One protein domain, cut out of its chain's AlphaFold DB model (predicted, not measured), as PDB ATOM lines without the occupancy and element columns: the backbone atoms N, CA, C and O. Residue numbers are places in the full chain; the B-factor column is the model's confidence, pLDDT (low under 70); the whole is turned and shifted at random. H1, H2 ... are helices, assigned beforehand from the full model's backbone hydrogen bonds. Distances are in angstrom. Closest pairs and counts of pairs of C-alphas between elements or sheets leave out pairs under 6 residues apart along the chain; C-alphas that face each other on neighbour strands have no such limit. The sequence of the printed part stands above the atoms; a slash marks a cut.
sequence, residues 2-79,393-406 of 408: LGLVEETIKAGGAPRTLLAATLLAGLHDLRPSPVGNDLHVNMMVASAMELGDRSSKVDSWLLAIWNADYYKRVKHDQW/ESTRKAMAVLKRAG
ATOM      1  N   LEU A   2     384.037 349.940 385.640       88.38
ATOM      2  CA  LEU A   2     383.367 349.836 386.946       88.38
ATOM      3  C   LEU A   2     383.400 351.133 387.783       88.38
ATOM      4  O   LEU A   2     382.406 351.443 388.423       88.38
ATOM      5  N   GLY A   3     384.476 351.928 387.711       88.25
ATOM      6  CA  GLY A   3     384.508 353.277 388.307       88.25
ATOM      7  C   GLY A   3     383.452 354.223 387.720       88.25
ATOM      8  O   GLY A   3     382.659 354.783 388.462       88.25
ATOM      9  N   LEU A   4     383.348 354.289 386.385       88.06
ATOM     10  CA  LEU A   4     382.305 355.057 385.684       88.06
ATOM     11  C   LEU A   4     380.890 354.603 386.078       88.06
ATOM     12  O   LEU A   4     379.985 355.423 386.190       88.06
ATOM     13  N   VAL A   5     380.682 353.299 386.289       91.31
ATOM     14  CA  VAL A   5     379.398 352.767 386.772       91.31
ATOM     15  C   VAL A   5     379.104 353.277 388.182       91.31
ATOM     16  O   VAL A   5     377.997 353.742 388.437       91.31
ATOM     17  N   GLU A   6     380.089 353.224 389.080       92.12
ATOM     18  CA  GLU A   6     379.961 353.734 390.447       92.12
ATOM     19  C   GLU A   6     379.615 355.232 390.462       92.12
ATOM     20  O   GLU A   6     378.682 355.642 391.150       92.12
ATOM     21  N   GLU A   7     380.312 356.033 389.655       91.25
ATOM     22  CA  GLU A   7     380.045 357.464 389.461       91.25
ATOM     23  C   GLU A   7     378.645 357.712 388.891       91.25
ATOM     24  O   GLU A   7     377.910 358.550 389.406       91.25
ATOM     25  N   THR A   8     378.240 356.938 387.878       91.31
ATOM     26  CA  THR A   8     376.904 357.036 387.270       91.31
ATOM     27  C   THR A   8     375.814 356.781 388.308       91.31
ATOM     28  O   THR A   8     374.830 357.514 388.347       91.31
ATOM     29  N   ILE A   9     375.982 355.770 389.166       93.69
ATOM     30  CA  ILE A   9     375.025 355.466 390.239       93.69
ATOM     31  C   ILE A   9     374.996 356.595 391.272       93.69
ATOM     32  O   ILE A   9     373.915 357.059 391.631       93.69
ATOM     33  N   LYS A  10     376.166 357.061 391.730       92.12
ATOM     34  CA  LYS A  10     376.289 358.162 392.702       92.12
ATOM     35  C   LYS A  10     375.677 359.468 392.187       92.12
ATOM     36  O   LYS A  10     375.127 360.229 392.974       92.12
ATOM     37  N   ALA A  11     375.705 359.690 390.874       93.19
ATOM     38  CA  ALA A  11     375.056 360.814 390.204       93.19
ATOM     39  C   ALA A  11     373.539 360.620 389.966       93.19
ATOM     40  O   ALA A  11     372.922 361.430 389.278       93.19
ATOM     41  N   GLY A  12     372.922 359.555 390.493       93.19
ATOM     42  CA  GLY A  12     371.487 359.281 390.335       93.19
ATOM     43  C   GLY A  12     371.104 358.641 388.994       93.19
ATOM     44  O   GLY A  12     369.928 358.615 388.632       93.19
ATOM     45  N   GLY A  13     372.075 358.123 388.240       92.81
ATOM     46  CA  GLY A  13     371.838 357.429 386.978       92.81
ATOM     47  C   GLY A  13     371.110 356.091 387.145       92.81
ATOM     48  O   GLY A  13     371.057 355.502 388.224       92.81
ATOM     49  N   ALA A  14     370.567 355.583 386.039       94.31
ATOM     50  CA  ALA A  14     369.837 354.318 385.977       94.31
ATOM     51  C   ALA A  14     370.534 353.304 385.048       94.31
ATOM     52  O   ALA A  14     371.258 353.717 384.135       94.31
ATOM     53  N   PRO A  15     370.265 351.987 385.182       95.38
ATOM     54  CA  PRO A  15     370.823 350.963 384.290       95.38
ATOM     55  C   PRO A  15     370.575 351.258 382.803       95.38
ATOM     56  O   PRO A  15     371.448 351.059 381.956       95.38
ATOM     57  N   ARG A  16     369.391 351.804 382.485       93.38
ATOM     58  CA  ARG A  16     369.005 352.221 381.131       93.38
ATOM     59  C   ARG A  16     369.954 353.265 380.533       93.38
ATOM     60  O   ARG A  16     370.199 353.210 379.334       93.38
ATOM     61  N   THR A  17     370.527 354.160 381.341       91.94
ATOM     62  CA  THR A  17     371.504 355.161 380.882       91.94
ATOM     63  C   THR A  17     372.784 354.490 380.387       91.94
ATOM     64  O   THR A  17     373.256 354.796 379.294       91.94
ATOM     65  N   LEU A  18     373.313 353.524 381.146       94.31
ATOM     66  CA  LEU A  18     374.506 352.769 380.755       94.31
ATOM     67  C   LEU A  18     374.253 351.912 379.507       94.31
ATOM     68  O   LEU A  18     375.091 351.865 378.605       94.31
ATOM     69  N   LEU A  19     373.086 351.270 379.427       95.50
ATOM     70  CA  LEU A  19     372.672 350.487 378.261       95.50
ATOM     71  C   LEU A  19     372.544 351.362 377.004       95.50
ATOM     72  O   LEU A  19     373.091 351.017 375.959       95.50
ATOM     73  N   ALA A  20     371.891 352.521 377.111       93.69
ATOM     74  CA  ALA A  20     371.776 353.490 376.024       93.69
ATOM     75  C   ALA A  20     373.154 353.975 375.543       93.69
ATOM     76  O   ALA A  20     373.413 353.980 374.340       93.69
ATOM     77  N   ALA A  21     374.054 354.316 376.470       93.25
ATOM     78  CA  ALA A  21     375.424 354.707 376.144       93.25
ATOM     79  C   ALA A  21     376.202 353.574 375.452       93.25
ATOM     80  O   ALA A  21     376.872 353.817 374.452       93.25
ATOM     81  N   THR A  22     376.056 352.332 375.927       94.69
ATOM     82  CA  THR A  22     376.691 351.145 375.327       94.69
ATOM     83  C   THR A  22     376.206 350.914 373.896       94.69
ATOM     84  O   THR A  22     377.015 350.680 373.002       94.69
ATOM     85  N   LEU A  23     374.895 351.034 373.650       95.69
ATOM     86  CA  LEU A  23     374.341 350.915 372.301       95.69
ATOM     87  C   LEU A  23     374.878 352.011 371.377       95.69
ATOM     88  O   LEU A  23     375.263 351.711 370.252       95.69
ATOM     89  N   LEU A  24     374.933 353.261 371.837       94.62
ATOM     90  CA  LEU A  24     375.450 354.374 371.035       94.62
ATOM     91  C   LEU A  24     376.939 354.229 370.715       94.62
ATOM     92  O   LEU A  24     377.321 354.485 369.575       94.62
ATOM     93  N   ALA A  25     377.746 353.777 371.677       94.31
ATOM     94  CA  ALA A  25     379.154 353.466 371.452       94.31
ATOM     95  C   ALA A  25     379.296 352.370 370.387       94.31
ATOM     96  O   ALA A  25     379.940 352.585 369.367       94.31
ATOM     97  N   GLY A  26     378.572 351.255 370.533       94.94
ATOM     98  CA  GLY A  26     378.580 350.190 369.531       94.94
ATOM     99  C   GLY A  26     378.095 350.646 368.148       94.94
ATOM    100  O   GLY A  26     378.658 350.262 367.133       94.94
ATOM    101  N   LEU A  27     377.067 351.504 368.075       94.56
ATOM    102  CA  LEU A  27     376.562 352.056 366.806       94.56
ATOM    103  C   LEU A  27     377.601 352.919 366.078       94.56
ATOM    104  O   LEU A  27     377.553 353.014 364.848       94.56
ATOM    105  N   HIS A  28     378.478 353.574 366.837       92.88
ATOM    106  CA  HIS A  28     379.514 354.455 366.323       92.88
ATOM    107  C   HIS A  28     380.809 353.704 366.001       92.88
ATOM    108  O   HIS A  28     381.402 353.981 364.965       92.88
ATOM    109  N   ASP A  29     381.213 352.751 366.838       93.94
ATOM    110  CA  ASP A  29     382.549 352.144 366.795       93.94
ATOM    111  C   ASP A  29     382.567 350.785 366.073       93.94
ATOM    112  O   ASP A  29     383.620 350.321 365.640       93.94
ATOM    113  N   LEU A  30     381.408 350.136 365.886       93.75
ATOM    114  CA  LEU A  30     381.336 348.804 365.278       93.75
ATOM    115  C   LEU A  30     380.833 348.843 363.840       93.75
ATOM    116  O   LEU A  30     379.741 349.336 363.535       93.75
ATOM    117  N   ARG A  31     381.602 348.210 362.952       93.19
ATOM    118  CA  ARG A  31     381.224 348.029 361.554       93.19
ATOM    119  C   ARG A  31     379.885 347.278 361.455       93.19
ATOM    120  O   ARG A  31     379.791 346.134 361.891       93.19
ATOM    121  N   PRO A  32     378.858 347.829 360.778       92.62
ATOM    122  CA  PRO A  32     377.531 347.223 360.734       92.62
ATOM    123  C   PRO A  32     377.421 346.037 359.762       92.62
ATOM    124  O   PRO A  32     376.317 345.574 359.485       92.62
ATOM    125  N   SER A  33     378.529 345.565 359.181       89.19
ATOM    126  CA  SER A  33     378.540 344.558 358.119       89.19
ATOM    127  C   SER A  33     379.775 343.642 358.189       89.19
ATOM    128  O   SER A  33     380.888 344.169 358.248       89.19
ATOM    129  N   PRO A  34     379.612 342.314 358.015       89.00
ATOM    130  CA  PRO A  34     378.326 341.608 357.980       89.00
ATOM    131  C   PRO A  34     377.592 341.757 359.322       89.00
ATOM    132  O   PRO A  34     378.229 341.919 360.357       89.00
ATOM    133  N   VAL A  35     376.255 341.738 359.311       91.06
ATOM    134  CA  VAL A  35     375.498 341.781 360.573       91.06
ATOM    135  C   VAL A  35     375.730 340.463 361.304       91.06
ATOM    136  O   VAL A  35     375.445 339.415 360.734       91.06
ATOM    137  N   GLY A  36     376.275 340.533 362.519       88.00
ATOM    138  CA  GLY A  36     376.739 339.383 363.297       88.00
ATOM    139  C   GLY A  36     378.025 339.705 364.055       88.00
ATOM    140  O   GLY A  36     378.428 340.865 364.103       88.00
ATOM    141  N   ASN A  37     378.670 338.688 364.637       85.88
ATOM    142  CA  ASN A  37     379.952 338.820 365.349       85.88
ATOM    143  C   ASN A  37     379.936 339.989 366.353       85.88
ATOM    144  O   ASN A  37     379.117 339.983 367.269       85.88
ATOM    145  N   ASP A  38     380.759 341.009 366.143       89.50
ATOM    146  CA  ASP A  38     380.932 342.155 367.039       89.50
ATOM    147  C   ASP A  38     379.628 342.931 367.285       89.50
ATOM    148  O   ASP A  38     379.385 343.409 368.392       89.50
ATOM    149  N   LEU A  39     378.704 342.960 366.314       92.69
ATOM    150  CA  LEU A  39     377.400 343.622 366.476       92.69
ATOM    151  C   LEU A  39     376.475 342.946 367.492       92.69
ATOM    152  O   LEU A  39     375.415 343.494 367.809       92.69
ATOM    153  N   HIS A  40     376.863 341.797 368.056       94.00
ATOM    154  CA  HIS A  40     376.179 341.229 369.216       94.00
ATOM    155  C   HIS A  40     376.076 342.227 370.366       94.00
ATOM    156  O   HIS A  40     375.064 342.199 371.062       94.00
ATOM    157  N   VAL A  41     377.044 343.145 370.492       93.38
ATOM    158  CA  VAL A  41     376.992 344.296 371.405       93.38
ATOM    159  C   VAL A  41     375.665 345.038 371.280       93.38
ATOM    160  O   VAL A  41     374.956 345.213 372.263       93.38
ATOM    161  N   ASN A  42     375.291 345.438 370.068       95.19
ATOM    162  CA  ASN A  42     374.092 346.235 369.825       95.19
ATOM    163  C   ASN A  42     372.823 345.380 369.861       95.19
ATOM    164  O   ASN A  42     371.772 345.828 370.319       95.19
ATOM    165  N   MET A  43     372.915 344.140 369.378       95.62
ATOM    166  CA  MET A  43     371.773 343.235 369.218       95.62
ATOM    167  C   MET A  43     371.212 342.688 370.537       95.62
ATOM    168  O   MET A  43     370.225 341.957 370.504       95.62
ATOM    169  N   MET A  44     371.828 342.985 371.681       95.31
ATOM    170  CA  MET A  44     371.348 342.537 372.992       95.31
ATOM    171  C   MET A  44     370.904 343.672 373.918       95.31
ATOM    172  O   MET A  44     370.277 343.393 374.937       95.31
ATOM    173  N   VAL A  45     371.196 344.936 373.592       96.62
ATOM    174  CA  VAL A  45     370.952 346.045 374.527       96.62
ATOM    175  C   VAL A  45     369.466 346.211 374.835       96.62
ATOM    176  O   VAL A  45     369.101 346.296 376.005       96.62
ATOM    177  N   ALA A  46     368.590 346.223 373.823       96.94
ATOM    178  CA  ALA A  46     367.154 346.339 374.080       96.94
ATOM    179  C   ALA A  46     366.603 345.101 374.813       96.94
ATOM    180  O   ALA A  46     365.754 345.248 375.686       96.94
ATOM    181  N   SER A  47     367.146 343.906 374.555       97.62
ATOM    182  CA  SER A  47     366.869 342.712 375.366       97.62
ATOM    183  C   SER A  47     367.260 342.894 376.839       97.62
ATOM    184  O   SER A  47     366.476 342.557 377.722       97.62
ATOM    185  N   ALA A  48     368.432 343.464 377.126       97.50
ATOM    186  CA  ALA A  48     368.870 343.740 378.493       97.50
ATOM    187  C   ALA A  48     368.012 344.814 379.180       97.50
ATOM    188  O   ALA A  48     367.700 344.668 380.360       97.50
ATOM    189  N   MET A  49     367.592 345.855 378.448       96.69
ATOM    190  CA  MET A  49     366.644 346.856 378.956       96.69
ATOM    191  C   MET A  49     365.324 346.193 379.363       96.69
ATOM    192  O   MET A  49     364.861 346.389 380.480       96.69
ATOM    193  N   GLU A  50     364.760 345.357 378.488       96.06
ATOM    194  CA  GLU A  50     363.475 344.695 378.723       96.06
ATOM    195  C   GLU A  50     363.510 343.719 379.910       96.06
ATOM    196  O   GLU A  50     362.575 343.675 380.714       96.06
ATOM    197  N   LEU A  51     364.578 342.926 380.018       97.25
ATOM    198  CA  LEU A  51     364.781 342.030 381.155       97.25
ATOM    199  C   LEU A  51     364.974 342.829 382.449       97.25
ATOM    200  O   LEU A  51     364.375 342.488 383.469       97.25
ATOM    201  N   GLY A  52     365.753 343.913 382.398       96.75
ATOM    202  CA  GLY A  52     365.980 344.813 383.529       96.75
ATOM    203  C   GLY A  52     364.689 345.434 384.062       96.75
ATOM    204  O   GLY A  52     364.440 345.382 385.259       96.75
ATOM    205  N   ASP A  53     363.792 345.908 383.192       94.69
ATOM    206  CA  ASP A  53     362.517 346.521 383.610       94.69
ATOM    207  C   ASP A  53     361.620 345.598 384.465       94.69
ATOM    208  O   ASP A  53     360.675 346.061 385.100       94.69
ATOM    209  N   ARG A  54     361.881 344.286 384.458       93.06
ATOM    210  CA  ARG A  54     361.118 343.257 385.191       93.06
ATOM    211  C   ARG A  54     361.926 342.591 386.298       93.06
ATOM    212  O   ARG A  54     361.472 341.606 386.877       93.06
ATOM    213  N   SER A  55     363.133 343.078 386.541       96.31
ATOM    214  CA  SER A  55     364.088 342.478 387.460       96.31
ATOM    215  C   SER A  55     364.269 343.341 388.704       96.31
ATOM    216  O   SER A  55     363.825 344.487 388.771       96.31
ATOM    217  N   SER A  56     364.957 342.797 389.708       96.31
ATOM    218  CA  SER A  56     365.398 343.604 390.844       96.31
ATOM    219  C   SER A  56     366.344 344.725 390.388       96.31
ATOM    220  O   SER A  56     366.940 344.667 389.303       96.31
ATOM    221  N   LYS A  57     366.531 345.748 391.232       95.69
ATOM    222  CA  LYS A  57     367.467 346.849 390.951       95.69
ATOM    223  C   LYS A  57     368.887 346.324 390.715       95.69
ATOM    224  O   LYS A  57     369.543 346.754 389.767       95.69
ATOM    225  N   VAL A  58     369.329 345.368 391.533       96.69
ATOM    226  CA  VAL A  58     370.634 344.706 391.406       96.69
ATOM    227  C   VAL A  58     370.748 343.967 390.074       96.69
ATOM    228  O   VAL A  58     371.665 344.244 389.307       96.69
ATOM    229  N   ASP A  59     369.797 343.087 389.758       96.94
ATOM    230  CA  ASP A  59     369.834 342.277 388.532       96.94
ATOM    231  C   ASP A  59     369.821 343.160 387.269       96.94
ATOM    232  O   ASP A  59     370.545 342.902 386.306       96.94
ATOM    233  N   SER A  60     369.063 344.261 387.296       97.38
ATOM    234  CA  SER A  60     369.023 345.253 386.211       97.38
ATOM    235  C   SER A  60     370.377 345.919 385.978       97.38
ATOM    236  O   SER A  60     370.807 346.093 384.835       97.38
ATOM    237  N   TRP A  61     371.071 346.286 387.057       97.56
ATOM    238  CA  TRP A  61     372.421 346.830 386.970       97.56
ATOM    239  C   TRP A  61     373.432 345.793 386.490       97.56
ATOM    240  O   TRP A  61     374.280 346.131 385.667       97.56
ATOM    241  N   LEU A  62     373.334 344.543 386.942       97.12
ATOM    242  CA  LEU A  62     374.214 343.472 386.474       97.12
ATOM    243  C   LEU A  62     374.087 343.261 384.962       97.12
ATOM    244  O   LEU A  62     375.105 343.208 384.275       97.12
ATOM    245  N   LEU A  63     372.863 343.248 384.421       97.00
ATOM    246  CA  LEU A  63     372.630 343.178 382.974       97.00
ATOM    247  C   LEU A  63     373.278 344.358 382.230       97.00
ATOM    248  O   LEU A  63     373.936 344.157 381.205       97.00
ATOM    249  N   ALA A  64     373.131 345.580 382.750       96.81
ATOM    250  CA  ALA A  64     373.719 346.779 382.152       96.81
ATOM    251  C   ALA A  64     375.257 346.760 382.173       96.81
ATOM    252  O   ALA A  64     375.897 347.047 381.160       96.81
ATOM    253  N   ILE A  65     375.851 346.370 383.303       96.31
ATOM    254  CA  ILE A  65     377.304 346.255 383.465       96.31
ATOM    255  C   ILE A  65     377.854 345.152 382.564       96.31
ATOM    256  O   ILE A  65     378.876 345.361 381.916       96.31
ATOM    257  N   TRP A  66     377.170 344.009 382.473       95.19
ATOM    258  CA  TRP A  66     377.575 342.912 381.596       95.19
ATOM    259  C   TRP A  66     377.615 343.353 380.131       95.19
ATOM    260  O   TRP A  66     378.582 343.064 379.433       95.19
ATOM    261  N   ASN A  67     376.606 344.107 379.677       95.19
ATOM    262  CA  ASN A  67     376.564 344.656 378.319       95.19
ATOM    263  C   ASN A  67     377.760 345.579 378.042       95.19
ATOM    264  O   ASN A  67     378.444 345.416 377.030       95.19
ATOM    265  N   ALA A  68     378.035 346.510 378.959       94.75
ATOM    266  CA  ALA A  68     379.164 347.428 378.847       94.75
ATOM    267  C   ALA A  68     380.522 346.701 378.911       94.75
ATOM    268  O   ALA A  68     381.457 347.063 378.200       94.75
ATOM    269  N   ASP A  69     380.647 345.661 379.740       93.50
ATOM    270  CA  ASP A  69     381.861 344.844 379.821       93.50
ATOM    271  C   ASP A  69     382.067 344.019 378.545       93.50
ATOM    272  O   ASP A  69     383.172 343.966 378.012       93.50
ATOM    273  N   TYR A  70     380.998 343.427 378.005       92.69
ATOM    274  CA  TYR A  70     381.046 342.698 376.741       92.69
ATOM    275  C   TYR A  70     381.500 343.603 375.595       92.69
ATOM    276  O   TYR A  70     382.411 343.215 374.868       92.69
ATOM    277  N   TYR A  71     380.963 344.826 375.498       93.44
ATOM    278  CA  TYR A  71     381.433 345.831 374.541       93.44
ATOM    279  C   TYR A  71     382.952 346.032 374.600       93.44
ATOM    280  O   TYR A  71     383.621 345.978 373.575       93.44
ATOM    281  N   LYS A  72     383.522 346.164 375.803       91.56
ATOM    282  CA  LYS A  72     384.970 346.352 375.980       91.56
ATOM    283  C   LYS A  72     385.821 345.139 375.604       91.56
ATOM    284  O   LYS A  72     387.005 345.306 375.327       91.56
ATOM    285  N   ARG A  73     385.272 343.924 375.691       89.75
ATOM    286  CA  ARG A  73     386.000 342.675 375.394       89.75
ATOM    287  C   ARG A  73     386.004 342.339 373.907       89.75
ATOM    288  O   ARG A  73     386.896 341.622 373.455       89.75
ATOM    289  N   VAL A  74     385.006 342.816 373.169       87.81
ATOM    290  CA  VAL A  74     384.901 342.617 371.725       87.81
ATOM    291  C   VAL A  74     386.050 343.361 371.052       87.81
ATOM    292  O   VAL A  74     386.162 344.581 371.143       87.81
ATOM    293  N   LYS A  75     386.936 342.612 370.392       80.88
ATOM    294  CA  LYS A  75     388.005 343.183 369.573       80.88
ATOM    295  C   LYS A  75     387.419 343.516 368.211       80.88
ATOM    296  O   LYS A  75     387.158 342.606 367.435       80.88
ATOM    297  N   HIS A  76     387.243 344.797 367.935       78.88
ATOM    298  CA  HIS A  76     386.784 345.277 366.641       78.88
ATOM    299  C   HIS A  76     387.906 346.018 365.910       78.88
ATOM    300  O   HIS A  76     388.923 346.403 366.494       78.88
ATOM    301  N   ASP A  77     387.735 346.183 364.604       82.06
ATOM    302  CA  ASP A  77     388.619 346.998 363.786       82.06
ATOM    303  C   ASP A  77     388.467 348.495 364.115       82.06
ATOM    304  O   ASP A  77     387.548 348.913 364.823       82.06
ATOM    305  N   GLN A  78     389.377 349.325 363.594       84.50
ATOM    306  CA  GLN A  78     389.297 350.788 363.707       84.50
ATOM    307  C   GLN A  78     388.240 351.362 362.752       84.50
ATOM    308  O   GLN A  78     388.526 352.198 361.893       84.50
ATOM    309  N   TRP A  79     387.011 350.869 362.854       92.25
ATOM    310  CA  TRP A  79     385.882 351.416 362.130       92.25
ATOM    311  C   TRP A  79     385.212 352.522 362.948       92.25
ATOM    312  O   TRP A  79     385.166 352.480 364.171       92.25
ATOM    313  N   GLU A 393     383.927 336.309 387.532       84.50
ATOM    314  CA  GLU A 393     384.678 337.319 388.283       84.50
ATOM    315  C   GLU A 393     384.167 338.745 387.992       84.50
ATOM    316  O   GLU A 393     384.079 339.562 388.909       84.50
ATOM    317  N   SER A 394     383.761 339.032 386.745       84.19
ATOM    318  CA  SER A 394     383.121 340.305 386.381       84.19
ATOM    319  C   SER A 394     381.830 340.539 387.171       84.19
ATOM    320  O   SER A 394     381.626 341.648 387.661       84.19
ATOM    321  N   THR A 395     380.995 339.510 387.362       89.56
ATOM    322  CA  THR A 395     379.769 339.600 388.177       89.56
ATOM    323  C   THR A 395     380.111 339.917 389.631       89.56
ATOM    324  O   THR A 395     379.577 340.877 390.185       89.56
ATOM    325  N   ARG A 396     381.067 339.195 390.234       91.44
ATOM    326  CA  ARG A 396     381.499 339.452 391.621       91.44
ATOM    327  C   ARG A 396     382.014 340.882 391.808       91.44
ATOM    328  O   ARG A 396     381.655 341.559 392.773       91.44
ATOM    329  N   LYS A 397     382.826 341.374 390.867       92.19
ATOM    330  CA  LYS A 397     383.331 342.759 390.876       92.19
ATOM    331  C   LYS A 397     382.203 343.780 390.720       92.19
ATOM    332  O   LYS A 397     382.207 344.790 391.424       92.19
ATOM    333  N   ALA A 398     381.236 343.517 389.841       94.56
ATOM    334  CA  ALA A 398     380.056 344.357 389.667       94.56
ATOM    335  C   ALA A 398     379.228 344.428 390.960       94.56
ATOM    336  O   ALA A 398     378.926 345.523 391.423       94.56
ATOM    337  N   MET A 399     378.959 343.291 391.607       95.06
ATOM    338  CA  MET A 399     378.252 343.233 392.892       95.06
ATOM    339  C   MET A 399     378.942 344.064 393.980       95.06
ATOM    340  O   MET A 399     378.283 344.814 394.701       95.06
ATOM    341  N   ALA A 400     380.274 343.992 394.075       94.12
ATOM    342  CA  ALA A 400     381.030 344.804 395.026       94.12
ATOM    343  C   ALA A 400     380.877 346.315 394.762       94.12
ATOM    344  O   ALA A 400     380.745 347.094 395.705       94.12
ATOM    345  N   VAL A 401     380.869 346.731 393.490       94.50
ATOM    346  CA  VAL A 401     380.639 348.132 393.088       94.50
ATOM    347  C   VAL A 401     379.223 348.575 393.438       94.50
ATOM    348  O   VAL A 401     379.053 349.632 394.038       94.50
ATOM    349  N   LEU A 402     378.216 347.756 393.126       96.44
ATOM    350  CA  LEU A 402     376.814 348.043 393.443       96.44
ATOM    351  C   LEU A 402     376.604 348.230 394.946       96.44
ATOM    352  O   LEU A 402     375.992 349.216 395.356       96.44
ATOM    353  N   LYS A 403     377.206 347.362 395.767       94.94
ATOM    354  CA  LYS A 403     377.172 347.487 397.227       94.94
ATOM    355  C   LYS A 403     377.794 348.802 397.707       94.94
ATOM    356  O   LYS A 403     377.182 349.497 398.512       94.94
ATOM    357  N   ARG A 404     378.981 349.175 397.205       94.50
ATOM    358  CA  ARG A 404     379.627 350.459 397.555       94.50
ATOM    359  C   ARG A 404     378.820 351.675 397.103       94.50
ATOM    360  O   ARG A 404     378.883 352.716 397.745       94.50
ATOM    361  N   ALA A 405     378.067 351.540 396.016       93.56
ATOM    362  CA  ALA A 405     377.210 352.587 395.477       93.56
ATOM    363  C   ALA A 405     375.803 352.626 396.111       93.56
ATOM    364  O   ALA A 405     374.955 353.386 395.648       93.56
ATOM    365  N   GLY A 406     375.531 351.816 397.143       93.12
ATOM    366  CA  GLY A 406     374.240 351.808 397.841       93.12
ATOM    367  C   GLY A 406     373.094 351.168 397.049       93.12
ATOM    368  O   GLY A 406     371.930 351.510 397.249       93.12
TER     369      GLY A 406
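What this domain is: This is residues 2 to 79 and 393 to 406 of the 408 residues of an uncharacterized protein of Phycisphaeraceae bacterium (UniProt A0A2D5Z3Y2). H2, H4 and H5 lie side by side as a triangle, with H3 at one end and the touching pair H1 and H6 toward the other. The printed part has 92 residues and six named helices, H1 to H6 in order: all helix. It is compact, with a radius of gyration of the C-alphas of 13.3 A, and spans 41 by 25 by 24 A.

Where its parts are: H1 is residues 2 to 10, 12.4 A from first to last C-alpha, and begins with C-alpha 2 at (383.367, 349.836, 386.946); H2 is residues 15 to 29, 21.1 A; H3 is residues 37 to 43, 10.1 A; H4 is residues 45 to 52, 10.4 A; H5 is residues 57 to 73, 24.6 A; H6 is residues 393 to 404, 16.9 A, and ends with C-alpha 404 at (379.627, 350.459, 397.555).

How they stand to each other: The hub H5 touches H2, closest C-alphas Pro 15 and Trp 61, 5.2 A. H4 and H5 form a hairpin, closest C-alphas Gly 52 and Ser 60, 4.1 A. H6 touches H5 at a steep tilt of 48 degrees. Every O i to N i+4 pair is within hydrogen-bond range except in H3, 1 of 3, with O i to N i+3 4 of 4.

The domain as a whole: Residues 80 to 392 are not printed; C-alphas 79 and 393 are 29.7 A apart. No printed residue is under 70.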